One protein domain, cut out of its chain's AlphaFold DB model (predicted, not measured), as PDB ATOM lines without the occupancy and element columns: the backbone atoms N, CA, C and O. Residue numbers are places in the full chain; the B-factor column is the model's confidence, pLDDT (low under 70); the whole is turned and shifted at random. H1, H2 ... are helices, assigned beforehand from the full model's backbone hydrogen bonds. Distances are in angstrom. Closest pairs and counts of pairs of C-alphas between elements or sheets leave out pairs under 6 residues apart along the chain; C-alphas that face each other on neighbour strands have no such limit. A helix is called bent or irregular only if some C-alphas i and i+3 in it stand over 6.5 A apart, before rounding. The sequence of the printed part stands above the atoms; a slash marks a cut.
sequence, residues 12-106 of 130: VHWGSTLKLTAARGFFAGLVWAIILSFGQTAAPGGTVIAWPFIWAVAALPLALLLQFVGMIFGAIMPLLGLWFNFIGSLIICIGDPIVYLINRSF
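AT A GLANCE: This is residues 12 to 106 of the 130 residues of an uncharacterized protein of Stappia sp. ES.058 (UniProt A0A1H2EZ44). The long, kinked helix H2 folds back into a helical hairpin with H3, while H1 crosses H2 and short H4 turns off after H3, packing on residues 23 to 28 of H1. The 95 printed residues hold four named helices, H1 to H4, and no named strand: all helix, mostly crossed. The whole is flat, 43 by 35 by 19 A, and only just compact, close to loose, with a radius of gyration of the C-alphas of 14.8 A.

IN THESE COORDINATES: H2, residues 45 to 76, spans 43.6 A from C-alpha 45 at (8.793, -31.877, 21.991). It has a kink of 48 degrees near residue 53 and is only just irregular: C-alphas 49 and 52 are 6.9 A apart. H3 is residues 78 to 93, H1 residues 14 to 37, 33.7 A long, and H4 residues 96 to 105, ending at (-1.216, -18.007, -2.903).

HOW THE PARTS SIT: H1, the hub, touches residues 48 to 63 of H2 at a steep tilt of 57 degrees, opposite ways; their closest C-alphas, of Gly 29 and Pro 52, are 4.1 A apart. H2 and H3 touch at a shallow tilt of 18 degrees, opposite ways, closest at the C-alphas of Gly 74 and Gly 81, 4.0 A. Residues 91 to 93 of H3 touch H1, closest at the C-alphas of Ala 28 and Ile 92, 5.4 A. H4 touches H1, closest at the C-alphas of Arg 24 and Asp 96, 6.1 A, and is apart from H2. Every O i to N i+4 pair is within hydrogen-bond range in H1 and H4, 24 of 28 in H2 and 11 of 12 in H3.

THE WHOLE: The printed part has no cut and no long link; pLDDT is under 70 at residues 40 to 43.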
ATOM      1  N   VAL A  12      10.948 -35.600 -17.269       80.00
ATOM      2  CA  VAL A  12      10.594 -35.147 -15.926       80.00
ATOM      3  C   VAL A  12      11.482 -33.981 -15.524       80.00
ATOM      4  O   VAL A  12      12.709 -34.082 -15.476       80.00
ATOM      5  N   HIS A  13      10.851 -32.893 -15.098       82.69
ATOM      6  CA  HIS A  13      11.530 -31.811 -14.404       82.69
ATOM      7  C   HIS A  13      11.804 -32.239 -12.963       82.69
ATOM      8  O   HIS A  13      11.027 -31.967 -12.037       82.69
ATOM      9  N   TRP A  14      12.924 -32.937 -12.773       81.94
ATOM     10  CA  TRP A  14      13.328 -33.492 -11.481       81.94
ATOM     11  C   TRP A  14      13.436 -32.427 -10.392       81.94
ATOM     12  O   TRP A  14      12.985 -32.660  -9.279       81.94
ATOM     13  N   GLY A  15      13.932 -31.227 -10.713       83.19
ATOM     14  CA  GLY A  15      14.013 -30.128  -9.747       83.19
ATOM     15  C   GLY A  15      12.652 -29.754  -9.149       83.19
ATOM     16  O   GLY A  15      12.509 -29.699  -7.929       83.19
ATOM     17  N   SER A  16      11.635 -29.550  -9.988       83.75
ATOM     18  CA  SER A  16      10.279 -29.216  -9.531       83.75
ATOM     19  C   SER A  16       9.605 -30.405  -8.842       83.75
ATOM     20  O   SER A  16       8.954 -30.240  -7.814       83.75
ATOM     21  N   THR A  17       9.822 -31.618  -9.357       86.31
ATOM     22  CA  THR A  17       9.273 -32.860  -8.792       86.31
ATOM     23  C   THR A  17       9.810 -33.131  -7.380       86.31
ATOM     24  O   THR A  17       9.044 -33.446  -6.465       86.31
ATOM     25  N   LEU A  18      11.122 -32.967  -7.173       86.69
ATOM     26  CA  LEU A  18      11.767 -33.122  -5.867       86.69
ATOM     27  C   LEU A  18      11.295 -32.041  -4.890       86.69
ATOM     28  O   LEU A  18      10.944 -32.367  -3.758       86.69
ATOM     29  N   LYS A  19      11.215 -30.778  -5.333       87.25
ATOM     30  CA  LYS A  19      10.685 -29.671  -4.516       87.25
ATOM     31  C   LYS A  19       9.254 -29.935  -4.063       87.25
ATOM     32  O   LYS A  19       8.959 -29.793  -2.880       87.25
ATOM     33  N   LEU A  20       8.384 -30.356  -4.979       87.88
ATOM     34  CA  LEU A  20       6.996 -30.687  -4.668       87.88
ATOM     35  C   LEU A  20       6.906 -31.849  -3.679       87.88
ATOM     36  O   LEU A  20       6.184 -31.762  -2.693       87.88
ATOM     37  N   THR A  21       7.649 -32.926  -3.916       89.25
ATOM     38  CA  THR A  21       7.606 -34.108  -3.046       89.25
ATOM     39  C   THR A  21       8.135 -33.786  -1.647       89.25
ATOM     40  O   THR A  21       7.522 -34.183  -0.660       89.25
ATOM     41  N   ALA A  22       9.205 -32.992  -1.547       89.31
ATOM     42  CA  ALA A  22       9.723 -32.504  -0.272       89.31
ATOM     43  C   ALA A  22       8.726 -31.574   0.438       89.31
ATOM     44  O   ALA A  22       8.527 -31.709   1.642       89.31
ATOM     45  N   ALA A  23       8.053 -30.675  -0.290       90.38
ATOM     46  CA  ALA A  23       7.018 -29.808   0.273       90.38
ATOM     47  C   ALA A  23       5.828 -30.626   0.800       90.38
ATOM     48  O   ALA A  23       5.410 -30.438   1.941       90.38
ATOM     49  N   ARG A  24       5.327 -31.586   0.015       91.12
ATOM     50  CA  ARG A  24       4.269 -32.517   0.443       91.12
ATOM     51  C   ARG A  24       4.691 -33.308   1.675       91.12
ATOM     52  O   ARG A  24       3.933 -33.361   2.635       91.12
ATOM     53  N   GLY A  25       5.914 -33.841   1.683       90.62
ATOM     54  CA  GLY A  25       6.495 -34.528   2.836       90.62
ATOM     55  C   GLY A  25       6.565 -33.636   4.075       90.62
ATOM     56  O   GLY A  25       6.119 -34.042   5.142       90.62
ATOM     57  N   PHE A  26       7.043 -32.400   3.932       93.00
ATOM     58  CA  PHE A  26       7.127 -31.441   5.032       93.00
ATOM     59  C   PHE A  26       5.758 -31.168   5.659       93.00
ATOM     60  O   PHE A  26       5.593 -31.300   6.871       93.00
ATOM     61  N   PHE A  27       4.758 -30.824   4.844       93.69
ATOM     62  CA  PHE A  27       3.423 -30.506   5.350       93.69
ATOM     63  C   PHE A  27       2.669 -31.738   5.846       93.69
ATOM     64  O   PHE A  27       1.963 -31.639   6.847       93.69
ATOM     65  N   ALA A  28       2.867 -32.907   5.232       91.19
ATOM     66  CA  ALA A  28       2.358 -34.163   5.771       91.19
ATOM     67  C   ALA A  28       2.960 -34.437   7.155       91.19
ATOM     68  O   ALA A  28       2.228 -34.704   8.106       91.19
ATOM     69  N   GLY A  29       4.279 -34.284   7.296       90.81
ATOM     70  CA  GLY A  29       4.971 -34.384   8.575       90.81
ATOM     71  C   GLY A  29       4.449 -33.376   9.596       90.81
ATOM     72  O   GLY A  29       4.206 -33.747  10.735       90.81
ATOM     73  N   LEU A  30       4.183 -32.130   9.205       91.19
ATOM     74  CA  LEU A  30       3.576 -31.137  10.095       91.19
ATOM     75  C   LEU A  30       2.203 -31.579  10.609       91.19
ATOM     76  O   LEU A  30       1.955 -31.518  11.811       91.19
ATOM     77  N   VAL A  31       1.331 -32.071   9.728       90.69
ATOM     78  CA  VAL A  31       0.008 -32.560  10.138       90.69
ATOM     79  C   VAL A  31       0.136 -33.775  11.061       90.69
ATOM     80  O   VAL A  31      -0.500 -33.810  12.114       90.69
ATOM     81  N   TRP A  32       1.008 -34.731  10.736       88.25
ATOM     82  CA  TRP A  32       1.271 -35.886  11.599       88.25
ATOM     83  C   TRP A  32       1.850 -35.489  12.957       88.25
ATOM     84  O   TRP A  32       1.454 -36.056  13.972       88.25
ATOM     85  N   ALA A  33       2.743 -34.499  13.001       88.44
ATOM     86  CA  ALA A  33       3.315 -33.980  14.240       88.44
ATOM     87  C   ALA A  33       2.224 -33.412  15.155       88.44
ATOM     88  O   ALA A  33       2.204 -33.700  16.351       88.44
ATOM     89  N   ILE A  34       1.284 -32.656  14.580       86.44
ATOM     90  CA  ILE A  34       0.125 -32.119  15.297       86.44
ATOM     91  C   ILE A  34      -0.746 -33.264  15.829       86.44
ATOM     92  O   ILE A  34      -1.026 -33.297  17.024       86.44
ATOM     93  N   ILE A  35      -1.114 -34.237  14.988       85.56
ATOM     94  CA  ILE A  35      -1.933 -35.396  15.395       85.56
ATOM     95  C   ILE A  35      -1.275 -36.160  16.554       85.56
ATOM     96  O   ILE A  35      -1.931 -36.459  17.551       85.56
ATOM     97  N   LEU A  36       0.028 -36.437  16.454       82.50
ATOM     98  CA  LEU A  36       0.788 -37.147  17.487       82.50
ATOM     99  C   LEU A  36       0.912 -36.342  18.785       82.50
ATOM    100  O   LEU A  36       0.950 -36.933  19.860       82.50
ATOM    101  N   SER A  37       0.923 -35.010  18.701       82.25
ATOM    102  CA  SER A  37       0.985 -34.132  19.878       82.25
ATOM    103  C   SER A  37      -0.303 -34.152  20.704       82.25
ATOM    104  O   SER A  37      -0.255 -33.899  21.904       82.25
ATOM    105  N   PHE A  38      -1.441 -34.473  20.083       81.06
ATOM    106  CA  PHE A  38      -2.726 -34.667  20.765       81.06
ATOM    107  C   PHE A  38      -2.984 -36.128  21.179       81.06
ATOM    108  O   PHE A  38      -3.992 -36.417  21.824       81.06
ATOM    109  N   GLY A  39      -2.098 -37.057  20.809       76.06
ATOM    110  CA  GLY A  39      -2.188 -38.465  21.184       76.06
ATOM    111  C   GLY A  39      -1.807 -38.720  22.646       76.06
ATOM    112  O   GLY A  39      -1.077 -37.954  23.265       76.06
ATOM    113  N   GLN A  40      -2.268 -39.846  23.201       64.75
ATOM    114  CA  GLN A  40      -2.002 -40.229  24.600       64.75
ATOM    115  C   GLN A  40      -0.513 -40.491  24.897       64.75
ATOM    116  O   GLN A  40      -0.096 -40.472  26.052       64.75
ATOM    117  N   THR A  41       0.302 -40.708  23.865       66.88
ATOM    118  CA  THR A  41       1.757 -40.843  23.958       66.88
ATOM    119  C   THR A  41       2.414 -39.553  23.486       66.88
ATOM    120  O   THR A  41       2.819 -39.449  22.326       66.88
ATOM    121  N   ALA A  42       2.500 -38.558  24.370       65.12
ATOM    122  CA  ALA A  42       3.191 -37.310  24.072       65.12
ATOM    123  C   ALA A  42       4.660 -37.605  23.722       65.12
ATOM    124  O   ALA A  42       5.461 -37.981  24.580       65.12
ATOM    125  N   ALA A  43       5.005 -37.475  22.442       69.25
ATOM    126  CA  ALA A  43       6.386 -37.573  21.996       69.25
ATOM    127  C   ALA A  43       7.205 -36.402  22.582       69.25
ATOM    128  O   ALA A  43       6.652 -35.317  22.787       69.25
ATOM    129  N   PRO A  44       8.519 -36.573  22.829       78.75
ATOM    130  CA  PRO A  44       9.375 -35.470  23.256       78.75
ATOM    131  C   PRO A  44       9.239 -34.282  22.295       78.75
ATOM    132  O   PRO A  44       9.296 -34.460  21.079       78.75
ATOM    133  N   GLY A  45       9.082 -33.061  22.819       74.31
ATOM    134  CA  GLY A  45       8.793 -31.877  21.991       74.31
ATOM    135  C   GLY A  45       9.817 -31.629  20.872       74.31
ATOM    136  O   GLY A  45       9.452 -31.208  19.778       74.31
ATOM    137  N   GLY A  46      11.089 -31.983  21.096       76.12
ATOM    138  CA  GLY A  46      12.126 -31.925  20.059       76.12
ATOM    139  C   GLY A  46      11.859 -32.856  18.869       76.12
ATOM    140  O   GLY A  46      12.134 -32.492  17.728       76.12
ATOM    141  N   THR A  47      11.260 -34.024  19.109       78.25
ATOM    142  CA  THR A  47      10.873 -34.976  18.060       78.25
ATOM    143  C   THR A  47       9.721 -34.431  17.222       78.25
ATOM    144  O   THR A  47       9.761 -34.550  16.002       78.25
ATOM    145  N   VAL A  48       8.741 -33.774  17.854       83.12
ATOM    146  CA  VAL A  48       7.592 -33.147  17.174       83.12
ATOM    147  C   VAL A  48       8.046 -32.020  16.241       83.12
ATOM    148  O   VAL A  48       7.573 -31.931  15.112       83.12
ATOM    149  N   ILE A  49       9.001 -31.191  16.677       84.88
ATOM    150  CA  ILE A  49       9.526 -30.070  15.878       84.88
ATOM    151  C   ILE A  49      10.401 -30.562  14.718       84.88
ATOM    152  O   ILE A  49      10.360 -29.989  13.630       84.88
ATOM    153  N   ALA A  50      11.183 -31.625  14.922       87.31
ATOM    154  CA  ALA A  50      12.007 -32.213  13.866       87.31
ATOM    155  C   ALA A  50      11.185 -33.026  12.848       87.31
ATOM    156  O   ALA A  50      11.630 -33.231  11.718       87.31
ATOM    157  N   TRP A  51       9.983 -33.473  13.225       87.50
ATOM    158  CA  TRP A  51       9.146 -34.381  12.438       87.50
ATOM    159  C   TRP A  51       8.852 -33.906  11.003       87.50
ATOM    160  O   TRP A  51       9.045 -34.700  10.081       87.50
ATOM    161  N   PRO A  52       8.474 -32.634  10.749       89.69
ATOM    162  CA  PRO A  52       8.247 -32.133   9.393       89.69
ATOM    163  C   PRO A  52       9.503 -32.214   8.519       89.69
ATOM    164  O   PRO A  52       9.430 -32.578   7.351       89.69
ATOM    165  N   PHE A  53      10.675 -31.929   9.091       91.31
ATOM    166  CA  PHE A  53      11.947 -31.985   8.369       91.31
ATOM    167  C   PHE A  53      12.360 -33.423   8.059       91.31
ATOM    168  O   PHE A  53      12.784 -33.712   6.940       91.31
ATOM    169  N   ILE A  54      12.182 -34.333   9.022       89.38
ATOM    170  CA  ILE A  54      12.417 -35.767   8.820       89.38
ATOM    171  C   ILE A  54      11.538 -36.272   7.675       89.38
ATOM    172  O   ILE A  54      12.047 -36.910   6.756       89.38
ATOM    173  N   TRP A  55      10.248 -35.931   7.675       90.00
ATOM    174  CA  TRP A  55       9.330 -36.322   6.607       90.00
ATOM    175  C   TRP A  55       9.634 -35.658   5.265       90.00
ATOM    176  O   TRP A  55       9.491 -36.316   4.242       90.00
ATOM    177  N   ALA A  56      10.106 -34.412   5.231       89.12
ATOM    178  CA  ALA A  56      10.522 -33.766   3.985       89.12
ATOM    179  C   ALA A  56      11.653 -34.538   3.284       89.12
ATOM    180  O   ALA A  56      11.632 -34.704   2.064       89.12
ATOM    181  N   VAL A  57      12.617 -35.044   4.062       89.50
ATOM    182  CA  VAL A  57      13.740 -35.839   3.545       89.50
ATOM    183  C   VAL A  57      13.316 -37.281   3.266       89.50
ATOM    184  O   VAL A  57      13.642 -37.811   2.208       89.50
ATOM    185  N   ALA A  58      12.569 -37.913   4.176       87.75
ATOM    186  CA  ALA A  58      12.156 -39.312   4.070       87.75
ATOM    187  C   ALA A  58      11.072 -39.552   3.007       87.75
ATOM    188  O   ALA A  58      11.028 -40.633   2.420       87.75
ATOM    189  N   ALA A  59      10.232 -38.556   2.707       85.38
ATOM    190  CA  ALA A  59       9.192 -38.666   1.685       85.38
ATOM    191  C   ALA A  59       9.771 -38.923   0.290       85.38
ATOM    192  O   ALA A  59       9.136 -39.607  -0.501       85.38
ATOM    193  N   LEU A  60      10.976 -38.430  -0.009       86.12
ATOM    194  CA  LEU A  60      11.632 -38.640  -1.301       86.12
ATOM    195  C   LEU A  60      11.969 -40.118  -1.579       86.12
ATOM    196  O   LEU A  60      11.422 -40.671  -2.537       86.12
ATOM    197  N   PRO A  61      12.816 -40.794  -0.776       87.75
ATOM    198  CA  PRO A  61      13.104 -42.208  -0.984       87.75
ATOM    199  C   PRO A  61      11.855 -43.073  -0.787       87.75
ATOM    200  O   PRO A  61      11.694 -44.059  -1.502       87.75
ATOM    201  N   LEU A  62      10.945 -42.692   0.117       85.81
ATOM    202  CA  LEU A  62       9.695 -43.418   0.333       85.81
ATOM    203  C   LEU A  62       8.782 -43.363  -0.898       85.81
ATOM    204  O   LEU A  62       8.283 -44.399  -1.328       85.81
ATOM    205  N   ALA A  63       8.583 -42.188  -1.497       83.75
ATOM    206  CA  ALA A  63       7.741 -42.028  -2.679       83.75
ATOM    207  C   ALA A  63       8.317 -42.768  -3.895       83.75
ATOM    208  O   ALA A  63       7.566 -43.417  -4.621       83.75
ATOM    209  N   LEU A  64       9.643 -42.739  -4.077       84.12
ATOM    210  CA  LEU A  64      10.328 -43.513  -5.117       84.12
ATOM    211  C   LEU A  64      10.185 -45.022  -4.896       84.12
ATOM    212  O   LEU A  64       9.854 -45.748  -5.834       84.12
ATOM    213  N   LEU A  65      10.392 -45.491  -3.662       85.62
ATOM    214  CA  LEU A  65      10.232 -46.898  -3.307       85.62
ATOM    215  C   LEU A  65       8.796 -47.363  -3.557       85.62
ATOM    216  O   LEU A  65       8.596 -48.389  -4.196       85.62
ATOM    217  N   LEU A  66       7.800 -46.602  -3.101       83.06
ATOM    218  CA  LEU A  66       6.385 -46.925  -3.289       83.06
ATOM    219  C   LEU A  66       5.996 -46.952  -4.766       83.06
ATOM    220  O   LEU A  66       5.293 -47.866  -5.181       83.06
ATOM    221  N   GLN A  67       6.493 -46.005  -5.565       80.12
ATOM    222  CA  GLN A  67       6.267 -45.988  -7.008       80.12
ATOM    223  C   GLN A  67       6.879 -47.224  -7.686       80.12
ATOM    224  O   GLN A  67       6.241 -47.852  -8.531       80.12
ATOM    225  N   PHE A  68       8.105 -47.595  -7.305       81.75
ATOM    226  CA  PHE A  68       8.807 -48.759  -7.846       81.75
ATOM    227  C   PHE A  68       8.132 -50.078  -7.452       81.75
ATOM    228  O   PHE A  68       7.863 -50.922  -8.307       81.75
ATOM    229  N   VAL A  69       7.791 -50.230  -6.170       82.94
ATOM    230  CA  VAL A  69       7.024 -51.364  -5.636       82.94
ATOM    231  C   VAL A  69       5.668 -51.444  -6.339       82.94
ATOM    232  O   VAL A  69       5.309 -52.500  -6.854       82.94
ATOM    233  N   GLY A  70       4.945 -50.329  -6.446       78.75
ATOM    234  CA  GLY A  70       3.664 -50.252  -7.145       78.75
ATOM    235  C   GLY A  70       3.754 -50.689  -8.608       78.75
ATOM    236  O   GLY A  70       2.854 -51.369  -9.091       78.75
ATOM    237  N   MET A  71       4.854 -50.372  -9.293       77.69
ATOM    238  CA  MET A  71       5.097 -50.789 -10.676       77.69
ATOM    239  C   MET A  71       5.412 -52.288 -10.796       77.69
ATOM    240  O   MET A  71       4.784 -52.974 -11.600       77.69
ATOM    241  N   ILE A  72       6.334 -52.818  -9.982       83.19
ATOM    242  CA  ILE A  72       6.702 -54.247 -10.010       83.19
ATOM    243  C   ILE A  72       5.509 -55.117  -9.636       83.19
ATOM    244  O   ILE A  72       5.150 -56.042 -10.364       83.19
ATOM    245  N   PHE A  73       4.882 -54.824  -8.497       78.62
ATOM    246  CA  PHE A  73       3.741 -55.603  -8.040       78.62
ATOM    247  C   PHE A  73       2.519 -55.349  -8.909       78.62
ATOM    248  O   PHE A  73       1.762 -56.283  -9.118       78.62
ATOM    249  N   GLY A  74       2.346 -54.153  -9.477       73.31
ATOM    250  CA  GLY A  74       1.282 -53.872 -10.440       73.31
ATOM    251  C   GLY A  74       1.385 -54.712 -11.716       73.31
ATOM    252  O   GLY A  74       0.357 -55.123 -12.248       73.31
ATOM    253  N   ALA A  75       2.605 -55.039 -12.156       77.25
ATOM    254  CA  ALA A  75       2.832 -55.914 -13.306       77.25
ATOM    255  C   ALA A  75       2.472 -57.389 -13.032       77.25
ATOM    256  O   ALA A  75       2.096 -58.107 -13.955       77.25
ATOM    257  N   ILE A  76       2.574 -57.842 -11.777       80.00
ATOM    258  CA  ILE A  76       2.312 -59.240 -11.377       80.00
ATOM    259  C   ILE A  76       0.876 -59.408 -10.849       80.00
ATOM    260  O   ILE A  76       0.176 -60.362 -11.180       80.00
ATOM    261  N   MET A  77       0.435 -58.472 -10.012       84.50
ATOM    262  CA  MET A  77      -0.864 -58.402  -9.349       84.50
ATOM    263  C   MET A  77      -1.349 -56.939  -9.305       84.50
ATOM    264  O   MET A  77      -1.069 -56.221  -8.338       84.50
ATOM    265  N   PRO A  78      -2.141 -56.495 -10.300       80.62
ATOM    266  CA  PRO A  78      -2.580 -55.102 -10.433       80.62
ATOM    267  C   PRO A  78      -3.234 -54.520  -9.172       80.62
ATOM    268  O   PRO A  78      -2.968 -53.380  -8.795       80.62
ATOM    269  N   LEU A  79      -4.039 -55.327  -8.470       82.12
ATOM    270  CA  LEU A  79      -4.664 -54.934  -7.206       82.12
ATOM    271  C   LEU A  79      -3.625 -54.608  -6.127       82.12
ATOM    272  O   LEU A  79      -3.763 -53.604  -5.438       82.12
ATOM    273  N   LEU A  80      -2.582 -55.427  -5.989       76.38
ATOM    274  CA  LEU A  80      -1.555 -55.249  -4.963       76.38
ATOM    275  C   LEU A  80      -0.735 -53.975  -5.217       76.38
ATOM    276  O   LEU A  80      -0.475 -53.210  -4.290       76.38
ATOM    277  N   GLY A  81      -0.393 -53.704  -6.482       75.00
ATOM    278  CA  GLY A  81       0.258 -52.450  -6.878       75.00
ATOM    279  C   GLY A  81      -0.602 -51.218  -6.571       75.00
ATOM    280  O   GLY A  81      -0.095 -50.214  -6.065       75.00
ATOM    281  N   LEU A  82      -1.918 -51.310  -6.795       78.44
ATOM    282  CA  LEU A  82      -2.867 -50.250  -6.447       78.44
ATOM    283  C   LEU A  82      -2.954 -50.035  -4.929       78.44
ATOM    284  O   LEU A  82      -2.959 -48.888  -4.486       78.44
ATOM    285  N   TRP A  83      -2.939 -51.107  -4.132       79.62
ATOM    286  CA  TRP A  83      -2.923 -51.030  -2.667       79.62
ATOM    287  C   TRP A  83      -1.697 -50.284  -2.126       79.62
ATOM    288  O   TRP A  83      -1.853 -49.383  -1.300       79.62
ATOM    289  N   PHE A  84      -0.490 -50.605  -2.603       76.75
ATOM    290  CA  PHE A  84       0.731 -49.922  -2.157       76.75
ATOM    291  C   PHE A  84       0.748 -48.443  -2.549       76.75
ATOM    292  O   PHE A  84       1.073 -47.591  -1.719       76.75
ATOM    293  N   ASN A  85       0.339 -48.128  -3.780       76.62
ATOM    294  CA  ASN A  85       0.221 -46.744  -4.232       76.62
ATOM    295  C   ASN A  85      -0.816 -45.969  -3.413       76.62
ATOM    296  O   ASN A  85      -0.558 -44.834  -3.018       76.62
ATOM    297  N   PHE A  86      -1.955 -46.591  -3.099       82.69
ATOM    298  CA  PHE A  86      -3.016 -45.970  -2.315       82.69
ATOM    299  C   PHE A  86      -2.580 -45.693  -0.871       82.69
ATOM    300  O   PHE A  86      -2.645 -44.544  -0.433       82.69
ATOM    301  N   ILE A  87      -2.059 -46.695  -0.153       83.00
ATOM    302  CA  ILE A  87      -1.590 -46.536   1.237       83.00
ATOM    303  C   ILE A  87      -0.456 -45.513   1.310       83.00
ATOM    304  O   ILE A  87      -0.485 -44.601   2.136       83.00
ATOM    305  N   GLY A  88       0.518 -45.632   0.409       77.44
ATOM    306  CA  GLY A  88       1.622 -44.691   0.308       77.44
ATOM    307  C   GLY A  88       1.152 -43.260   0.052       77.44
ATOM    308  O   GLY A  88       1.656 -42.311   0.653       77.44
ATOM    309  N   SER A  89       0.137 -43.107  -0.798       82.81
ATOM    310  CA  SER A  89      -0.450 -41.804  -1.071       82.81
ATOM    311  C   SER A  89      -1.227 -41.238   0.113       82.81
ATOM    312  O   SER A  89      -1.112 -40.043   0.344       82.81
ATOM    313  N   LEU A  90      -1.931 -42.055   0.906       84.69
ATOM    314  CA  LEU A  90      -2.688 -41.589   2.077       84.69
ATOM    315  C   LEU A  90      -1.798 -40.924   3.130       84.69
ATOM    316  O   LEU A  90      -2.184 -39.932   3.745       84.69
ATOM    317  N   ILE A  91      -0.594 -41.462   3.320       83.50
ATOM    318  CA  ILE A  91       0.372 -40.946   4.294       83.50
ATOM    319  C   ILE A  91       0.846 -39.537   3.909       83.50
ATOM    320  O   ILE A  91       1.038 -38.693   4.784       83.50
ATOM    321  N   ILE A  92       1.025 -39.288   2.608       84.25
ATOM    322  CA  ILE A  92       1.597 -38.048   2.065       84.25
ATOM    323  C   ILE A  92       0.498 -37.032   1.715       84.25
ATOM    324  O   ILE A  92       0.681 -35.833   1.916       84.25
ATOM    325  N   CYS A  93      -0.664 -37.486   1.235       89.12
ATOM    326  CA  CYS A  93      -1.711 -36.613   0.707       89.12
ATOM    327  C   CYS A  93      -2.370 -35.744   1.776       89.12
ATOM    328  O   CYS A  93      -3.011 -34.748   1.452       89.12
ATOM    329  N   ILE A  94      -2.200 -36.083   3.055       89.38
ATOM    330  CA  ILE A  94      -2.698 -35.270   4.165       89.38
ATOM    331  C   ILE A  94      -2.061 -33.868   4.196       89.38
ATOM    332  O   ILE A  94      -2.674 -32.924   4.691       89.38
ATOM    333  N   GLY A  95      -0.860 -33.711   3.626       87.19
ATOM    334  CA  GLY A  95      -0.197 -32.417   3.448       87.19
ATOM    335  C   GLY A  95      -0.647 -31.640   2.204       87.19
ATOM    336  O   GLY A  95      -0.369 -30.442   2.105       87.19
ATOM    337  N   ASP A  96      -1.351 -32.281   1.265       90.00
ATOM    338  CA  ASP A  96      -1.711 -31.693  -0.033       90.00
ATOM    339  C   ASP A  96      -2.597 -30.451   0.070       90.00
ATOM    340  O   ASP A  96      -2.313 -29.498  -0.656       90.00
ATOM    341  N   PRO A  97      -3.593 -30.369   0.978       91.12
ATOM    342  CA  PRO A  97      -4.384 -29.155   1.149       91.12
ATOM    343  C   PRO A  97      -3.525 -27.923   1.442       91.12
ATOM    344  O   PRO A  97      -3.775 -26.843   0.908       91.12
ATOM    345  N   ILE A  98      -2.477 -28.082   2.256       90.75
ATOM    346  CA  ILE A  98      -1.583 -26.982   2.627       90.75
ATOM    347  C   ILE A  98      -0.703 -26.602   1.433       90.75
ATOM    348  O   ILE A  98      -0.595 -25.422   1.097       90.75
ATOM    349  N   VAL A  99      -0.132 -27.592   0.742       90.50
ATOM    350  CA  VAL A  99       0.660 -27.365  -0.481       90.50
ATOM    351  C   VAL A  99      -0.184 -26.689  -1.562       90.50
ATOM    352  O   VAL A  99       0.291 -25.766  -2.221       90.50
ATOM    353  N   TYR A 100      -1.447 -27.090  -1.709       90.38
ATOM    354  CA  TYR A 100      -2.408 -26.495  -2.633       90.38
ATOM    355  C   TYR A 100      -2.663 -25.021  -2.319       90.38
ATOM    356  O   TYR A 100      -2.576 -24.175  -3.211       90.38
ATOM    357  N   LEU A 101      -2.916 -24.690  -1.050       89.62
ATOM    358  CA  LEU A 101      -3.115 -23.305  -0.619       89.62
ATOM    359  C   LEU A 101      -1.862 -22.445  -0.839       89.62
ATOM    360  O   LEU A 101      -1.982 -21.292  -1.262       89.62
ATOM    361  N   ILE A 102      -0.670 -23.006  -0.614       87.75
ATOM    362  CA  ILE A 102       0.606 -22.315  -0.848       87.75
ATOM    363  C   ILE A 102       0.836 -22.089  -2.339       87.75
ATOM    364  O   ILE A 102       1.130 -20.965  -2.725       87.75
ATOM    365  N   ASN A 103       0.655 -23.107  -3.183       87.25
ATOM    366  CA  ASN A 103       0.806 -22.970  -4.633       87.25
ATOM    367  C   ASN A 103      -0.203 -21.963  -5.210       87.25
ATOM    368  O   ASN A 103       0.134 -21.198  -6.106       87.25
ATOM    369  N   ARG A 104      -1.426 -21.915  -4.663       86.31
ATOM    370  CA  ARG A 104      -2.453 -20.946  -5.069       86.31
ATOM    371  C   ARG A 104      -2.134 -19.513  -4.633       86.31
ATOM    372  O   ARG A 104      -2.425 -18.583  -5.375       86.31
ATOM    373  N   SER A 105      -1.561 -19.334  -3.443       88.38
ATOM    374  CA  SER A 105      -1.216 -18.007  -2.903       88.38
ATOM    375  C   SER A 105       0.111 -17.474  -3.452       88.38
ATOM    376  O   SER A 105       0.261 -16.277  -3.674       88.38
ATOM    377  N   PHE A 106       1.069 -18.369  -3.687       86.25
ATOM    378  CA  PHE A 106       2.436 -18.070  -4.108       86.25
ATOM    379  C   PHE A 106       2.860 -19.007  -5.249       86.25
ATOM    380  O   PHE A 106       3.716 -19.881  -5.063       86.25
TER     381      PHE A 106